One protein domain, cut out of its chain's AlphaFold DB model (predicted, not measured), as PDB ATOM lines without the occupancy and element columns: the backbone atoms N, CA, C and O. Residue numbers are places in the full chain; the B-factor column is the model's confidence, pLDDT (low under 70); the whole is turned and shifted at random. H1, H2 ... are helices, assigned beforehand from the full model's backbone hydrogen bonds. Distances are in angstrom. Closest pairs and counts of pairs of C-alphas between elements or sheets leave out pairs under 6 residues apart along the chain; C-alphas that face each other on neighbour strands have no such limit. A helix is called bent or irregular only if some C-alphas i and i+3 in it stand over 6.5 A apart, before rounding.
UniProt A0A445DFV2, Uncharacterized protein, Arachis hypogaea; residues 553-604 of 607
ATOM      1  N   GLY A 553     122.984 269.214 183.261       50.62
ATOM      2  CA  GLY A 553     124.058 269.626 184.187       50.62
ATOM      3  C   GLY A 553     124.661 271.025 183.962       50.62
ATOM      4  O   GLY A 553     124.981 271.717 184.925       50.62
ATOM      5  N   ILE A 554     124.727 271.507 182.717       52.22
ATOM      6  CA  ILE A 554     125.310 272.817 182.383       52.22
ATOM      7  C   ILE A 554     124.327 273.982 182.618       52.22
ATOM      8  O   ILE A 554     124.716 275.001 183.184       52.22
ATOM      9  N   LYS A 555     123.033 273.851 182.283       51.91
ATOM     10  CA  LYS A 555     122.025 274.901 182.579       51.91
ATOM     11  C   LYS A 555     121.688 274.967 184.078       51.91
ATOM     12  O   LYS A 555     121.408 276.046 184.600       51.91
ATOM     13  N   GLN A 556     121.759 273.830 184.777       48.28
ATOM     14  CA  GLN A 556     121.534 273.721 186.226       48.28
ATOM     15  C   GLN A 556     122.642 274.361 187.065       48.28
ATOM     16  O   GLN A 556     122.316 274.965 188.086       48.28
ATOM     17  N   LEU A 557     123.916 274.263 186.664       53.09
ATOM     18  CA  LEU A 557     125.024 274.938 187.356       53.09
ATOM     19  C   LEU A 557     124.816 276.459 187.377       53.09
ATOM     20  O   LEU A 557     124.936 277.079 188.433       53.09
ATOM     21  N   PHE A 558     124.389 277.036 186.250       56.19
ATOM     22  CA  PHE A 558     124.111 278.469 186.143       56.19
ATOM     23  C   PHE A 558     122.890 278.914 186.959       56.19
ATOM     24  O   PHE A 558     123.007 279.853 187.742       56.19
ATOM     25  N   LEU A 559     121.737 278.240 186.856       54.69
ATOM     26  CA  LEU A 559     120.549 278.630 187.640       54.69
ATOM     27  C   LEU A 559     120.719 278.372 189.145       54.69
ATOM     28  O   LEU A 559     120.270 279.169 189.967       54.69
ATOM     29  N   THR A 560     121.375 277.273 189.526       54.97
ATOM     30  CA  THR A 560     121.626 276.945 190.937       54.97
ATOM     31  C   THR A 560     122.610 277.930 191.559       54.97
ATOM     32  O   THR A 560     122.350 278.438 192.650       54.97
ATOM     33  N   GLY A 561     123.695 278.249 190.846       62.78
ATOM     34  CA  GLY A 561     124.625 279.304 191.239       62.78
ATOM     35  C   GLY A 561     123.922 280.656 191.361       62.78
ATOM     36  O   GLY A 561     124.095 281.344 192.365       62.78
ATOM     37  N   TRP A 562     123.042 280.987 190.413       63.34
ATOM     38  CA  TRP A 562     122.252 282.217 190.436       63.34
ATOM     39  C   TRP A 562     121.318 282.306 191.650       63.34
ATOM     40  O   TRP A 562     121.308 283.316 192.346       63.34
ATOM     41  N   HIS A 563     120.577 281.244 191.979       61.12
ATOM     42  CA  HIS A 563     119.695 281.238 193.151       61.12
ATOM     43  C   HIS A 563     120.463 281.322 194.478       61.12
ATOM     44  O   HIS A 563     120.030 282.045 195.380       61.12
ATOM     45  N   ILE A 564     121.601 280.628 194.607       64.81
ATOM     46  CA  ILE A 564     122.472 280.717 195.793       64.81
ATOM     47  C   ILE A 564     123.033 282.135 195.929       64.81
ATOM     48  O   ILE A 564     122.993 282.716 197.016       64.81
ATOM     49  N   PHE A 565     123.499 282.713 194.824       69.19
ATOM     50  CA  PHE A 565     123.977 284.086 194.767       69.19
ATOM     51  C   PHE A 565     122.888 285.077 195.198       69.19
ATOM     52  O   PHE A 565     123.100 285.839 196.138       69.19
ATOM     53  N   VAL A 566     121.683 285.000 194.623       67.31
ATOM     54  CA  VAL A 566     120.547 285.868 194.985       67.31
ATOM     55  C   VAL A 566     120.154 285.710 196.460       67.31
ATOM     56  O   VAL A 566     119.895 286.706 197.134       67.31
ATOM     57  N   CYS A 567     120.145 284.490 197.007       58.66
ATOM     58  CA  CYS A 567     119.842 284.266 198.427       58.66
ATOM     59  C   CYS A 567     120.897 284.887 199.356       58.66
ATOM     60  O   CYS A 567     120.546 285.479 200.381       58.66
ATOM     61  N   ASN A 568     122.178 284.783 198.997       62.78
ATOM     62  CA  ASN A 568     123.266 285.405 199.750       62.78
ATOM     63  C   ASN A 568     123.225 286.933 199.647       62.78
ATOM     64  O   ASN A 568     123.363 287.608 200.664       62.78
ATOM     65  N   VAL A 569     122.929 287.480 198.465       63.22
ATOM     66  CA  VAL A 569     122.732 288.922 198.258       63.22
ATOM     67  C   VAL A 569     121.551 289.436 199.083       63.22
ATOM     68  O   VAL A 569     121.672 290.461 199.742       63.22
ATOM     69  N   MET A 570     120.434 288.707 199.142       64.31
ATOM     70  CA  MET A 570     119.281 289.083 199.971       64.31
ATOM     71  C   MET A 570     119.598 289.039 201.474       64.31
ATOM     72  O   MET A 570     119.183 289.935 202.213       64.31
ATOM     73  N   ARG A 571     120.368 288.044 201.946       59.59
ATOM     74  CA  ARG A 571     120.877 288.009 203.333       59.59
ATOM     75  C   ARG A 571     121.802 289.188 203.628       59.59
ATOM     76  O   ARG A 571     121.653 289.818 204.672       59.59
ATOM     77  N   PHE A 572     122.712 289.499 202.711       66.12
ATOM     78  CA  PHE A 572     123.646 290.615 202.832       66.12
ATOM     79  C   PHE A 572     122.924 291.969 202.819       66.12
ATOM     80  O   PHE A 572     123.182 292.822 203.660       66.12
ATOM     81  N   TYR A 573     121.923 292.137 201.956       64.50
ATOM     82  CA  TYR A 573     121.070 293.321 201.923       64.50
ATOM     83  C   TYR A 573     120.277 293.501 203.230       64.50
ATOM     84  O   TYR A 573     120.236 294.593 203.795       64.50
ATOM     85  N   LYS A 574     119.704 292.417 203.778       64.94
ATOM     86  CA  LYS A 574     119.009 292.437 205.081       64.94
ATOM     87  C   LYS A 574     119.970 292.731 206.246       64.94
ATOM     88  O   LYS A 574     119.558 293.343 207.230       64.94
ATOM     89  N   PHE A 575     121.241 292.338 206.127       70.62
ATOM     90  CA  PHE A 575     122.318 292.673 207.067       70.62
ATOM     91  C   PHE A 575     122.731 294.153 206.987       70.62
ATOM     92  O   PHE A 575     122.831 294.806 208.026       70.62
ATOM     93  N   LEU A 576     122.896 294.705 205.780       63.22
ATOM     94  CA  LEU A 576     123.219 296.123 205.566       63.22
ATOM     95  C   LEU A 576     122.115 297.059 206.062       63.22
ATOM     96  O   LEU A 576     122.402 298.142 206.561       63.22
ATOM     97  N   ARG A 577     120.854 296.625 205.973       60.44
ATOM     98  CA  ARG A 577     119.688 297.392 206.432       60.44
ATOM     99  C   ARG A 577     119.480 297.360 207.957       60.44
ATOM    100  O   ARG A 577     118.580 298.028 208.461       60.44
ATOM    101  N   ARG A 578     120.276 296.598 208.719       57.38
ATOM    102  CA  ARG A 578     120.224 296.593 210.193       57.38
ATOM    103  C   ARG A 578     121.170 297.656 210.769       57.38
ATOM    104  O   ARG A 578     122.382 297.550 210.609       57.38
ATOM    105  N   LYS A 579     120.615 298.611 211.531       70.94
ATOM    106  CA  LYS A 579     121.347 299.693 212.232       70.94
ATOM    107  C   LYS A 579     122.194 300.562 211.272       70.94
ATOM    108  O   LYS A 579     121.863 300.694 210.100       70.94
ATOM    109  N   TYR A 580     123.287 301.144 211.774       70.25
ATOM    110  CA  TYR A 580     124.254 301.973 211.043       70.25
ATOM    111  C   TYR A 580     125.278 301.162 210.220       70.25
ATOM    112  O   TYR A 580     126.283 301.718 209.788       70.25
ATOM    113  N   ASN A 581     125.058 299.862 209.979       72.50
ATOM    114  CA  ASN A 581     126.016 299.012 209.253       72.50
ATOM    115  C   ASN A 581     126.270 299.500 207.820       72.50
ATOM    116  O   ASN A 581     127.387 299.402 207.317       72.50
ATOM    117  N   PHE A 582     125.253 300.077 207.181       74.56
ATOM    118  CA  PHE A 582     125.409 300.747 205.895       74.56
ATOM    119  C   PHE A 582     126.342 301.968 205.983       74.56
ATOM    120  O   PHE A 582     127.219 302.134 205.139       74.56
ATOM    121  N   ALA A 583     126.206 302.785 207.034       75.19
ATOM    122  CA  ALA A 583     127.069 303.944 207.261       75.19
ATOM    123  C   ALA A 583     128.520 303.527 207.556       75.19
ATOM    124  O   ALA A 583     129.447 304.123 207.018       75.19
ATOM    125  N   ALA A 584     128.723 302.461 208.338       79.56
ATOM    126  CA  ALA A 584     130.051 301.908 208.604       79.56
ATOM    127  C   ALA A 584     130.745 301.419 207.319       79.56
ATOM    128  O   ALA A 584     131.913 301.728 207.097       79.56
ATOM    129  N   LEU A 585     130.023 300.717 206.434       80.94
ATOM    130  CA  LEU A 585     130.563 300.284 205.141       80.94
ATOM    131  C   LEU A 585     130.926 301.477 204.244       80.94
ATOM    132  O   LEU A 585     131.974 301.470 203.603       80.94
ATOM    133  N   PHE A 586     130.078 302.507 204.217       80.62
ATOM    134  CA  PHE A 586     130.326 303.723 203.445       80.62
ATOM    135  C   PHE A 586     131.577 304.472 203.932       80.62
ATOM    136  O   PHE A 586     132.409 304.867 203.118       80.62
ATOM    137  N   LEU A 587     131.763 304.594 205.250       84.19
ATOM    138  CA  LEU A 587     132.965 305.193 205.837       84.19
ATOM    139  C   LEU A 587     134.228 304.390 205.500       84.19
ATOM    140  O   LEU A 587     135.233 304.981 205.121       84.19
ATOM    141  N   ILE A 588     134.173 303.054 205.551       87.25
ATOM    142  CA  ILE A 588     135.303 302.200 205.154       87.25
ATOM    143  C   ILE A 588     135.666 302.429 203.679       87.25
ATOM    144  O   ILE A 588     136.837 302.625 203.359       87.25
ATOM    145  N   LEU A 589     134.682 302.479 202.779       87.25
ATOM    146  CA  LEU A 589     134.929 302.748 201.357       87.25
ATOM    147  C   LEU A 589     135.555 304.128 201.124       87.25
ATOM    148  O   LEU A 589     136.467 304.245 200.308       87.25
ATOM    149  N   LEU A 590     135.123 305.151 201.867       85.69
ATOM    150  CA  LEU A 590     135.743 306.475 201.826       85.69
ATOM    151  C   LEU A 590     137.189 306.445 202.328       85.69
ATOM    152  O   LEU A 590     138.048 307.028 201.678       85.69
ATOM    153  N   THR A 591     137.483 305.732 203.421       89.56
ATOM    154  CA  THR A 591     138.864 305.613 203.928       89.56
ATOM    155  C   THR A 591     139.782 304.874 202.955       89.56
ATOM    156  O   THR A 591     140.924 305.279 202.760       89.56
ATOM    157  N   VAL A 592     139.279 303.840 202.273       89.69
ATOM    158  CA  VAL A 592     140.024 303.144 201.215       89.69
ATOM    159  C   VAL A 592     140.222 304.062 200.008       89.69
ATOM    160  O   VAL A 592     141.322 304.131 199.471       89.69
ATOM    161  N   GLY A 593     139.191 304.807 199.605       87.44
ATOM    162  CA  GLY A 593     139.293 305.799 198.534       87.44
ATOM    163  C   GLY A 593     140.318 306.891 198.848       87.44
ATOM    164  O   GLY A 593     141.145 307.213 198.002       87.44
ATOM    165  N   GLN A 594     140.320 307.400 200.081       86.94
ATOM    166  CA  GLN A 594     141.316 308.350 200.576       86.94
ATOM    167  C   GLN A 594     142.723 307.754 200.563       86.94
ATOM    168  O   GLN A 594     143.649 308.412 200.102       86.94
ATOM    169  N   LEU A 595     142.887 306.506 201.007       89.81
ATOM    170  CA  LEU A 595     144.174 305.811 200.989       89.81
ATOM    171  C   LEU A 595     144.696 305.620 199.559       89.81
ATOM    172  O   LEU A 595     145.871 305.864 199.298       89.81
ATOM    173  N   LEU A 596     143.828 305.240 198.618       86.75
ATOM    174  CA  LEU A 596     144.180 305.112 197.203       86.75
ATOM    175  C   LEU A 596     144.552 306.464 196.592       86.75
ATOM    176  O   LEU A 596     145.534 306.552 195.860       86.75
ATOM    177  N   TYR A 597     143.807 307.523 196.913       83.56
ATOM    178  CA  TYR A 597     144.110 308.870 196.436       83.56
ATOM    179  C   TYR A 597     145.428 309.390 197.022       83.56
ATOM    180  O   TYR A 597     146.221 309.989 196.303       83.56
ATOM    181  N   ALA A 598     145.708 309.099 198.294       82.88
ATOM    182  CA  ALA A 598     146.973 309.420 198.947       82.88
ATOM    183  C   ALA A 598     148.150 308.639 198.339       82.88
ATOM    184  O   ALA A 598     149.189 309.232 198.065       82.88
ATOM    185  N   MET A 599     147.986 307.342 198.051       82.25
ATOM    186  CA  MET A 599     148.998 306.551 197.333       82.25
ATOM    187  C   MET A 599     149.241 307.082 195.914       82.25
ATOM    188  O   MET A 599     150.386 307.161 195.471       82.25
ATOM    189  N   LEU A 600     148.179 307.466 195.198       79.44
ATOM    190  CA  LEU A 600     148.281 308.041 193.855       79.44
ATOM    191  C   LEU A 600     148.965 309.412 193.874       79.44
ATOM    192  O   LEU A 600     149.833 309.658 193.041       79.44
ATOM    193  N   ALA A 601     148.624 310.272 194.834       78.50
ATOM    194  CA  ALA A 601     149.261 311.573 195.027       78.50
ATOM    195  C   ALA A 601     150.733 311.442 195.455       78.50
ATOM    196  O   ALA A 601     151.567 312.231 195.022       78.50
ATOM    197  N   TYR A 602     151.073 310.418 196.244       79.62
ATOM    198  CA  TYR A 602     152.453 310.097 196.617       79.62
ATOM    199  C   TYR A 602     153.287 309.625 195.415       79.62
ATOM    200  O   TYR A 602     154.436 310.032 195.257       79.62
ATOM    201  N   HIS A 603     152.714 308.802 194.530       78.06
ATOM    202  CA  HIS A 603     153.405 308.312 193.331       78.06
ATOM    203  C   HIS A 603     153.397 309.287 192.143       78.06
ATOM    204  O   HIS A 603     154.217 309.142 191.234       78.06
ATOM    205  N   ARG A 604     152.492 310.272 192.122       74.50
ATOM    206  CA  ARG A 604     152.435 311.348 191.122       74.50
ATOM    207  C   ARG A 604     152.161 312.691 191.809       74.50
ATOM    208  O   ARG A 604     151.017 313.150 191.780       74.50
TER     209      ARG A 604
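This is residues 553 to 604 of the 607 residues of an uncharacterized protein of Arachis hypogaea (UniProt A0A445DFV2). Two long helices of nearly equal length make a wide, flat V: H1 and H2 meet near their ends at a tight loop, residues 577 to 580, and spread away from that corner with nothing between the arms. Residues 553 to 572 and 586 to 604 stand free. The printed part has 52 residues, with two named helices, H1 then H2, and no named strand; the class is all helix. It is extended, with a radius of gyration of the C-alphas of 17.8 A, and spans 51 by 32 by 5 A.

H1 takes residues 553 to 576 and is 34.1 A long from first to last C-alpha, from C-alpha 553 at (124.058, 269.626, 184.187) to C-alpha 576 at (123.219, 296.123, 205.566). H2 takes residues 581 to 603, 33.0 A from first to last C-alpha, and ends with C-alpha 603 at (153.405, 308.312, 193.331). Neither helix is bent.

H1 and H2 are close but not clearly touching, with 2 pairs of C-alphas within 8 A. Their closest C-alphas, those of Leu 576 and Phe 582, are 5.1 A apart. Their centres are 28.7 A apart. Their lines are about perpendicular, at 80 degrees. Each O i to N i+4 pair inside H2 is within hydrogen-bond range; in H1 19 of 20 are.

The two C-alphas farthest apart are those of Gly 553 and Tyr 602, at 51.0 A. The outline is flat. The printed part has no cut, and the link from H1 to H2, 4 residues, is tight. The mean pLDDT of the printed part is 70.9; residues 553 to 574 and 576 to 578 are under 70. The mean is 60 in H1 and 83 in H2.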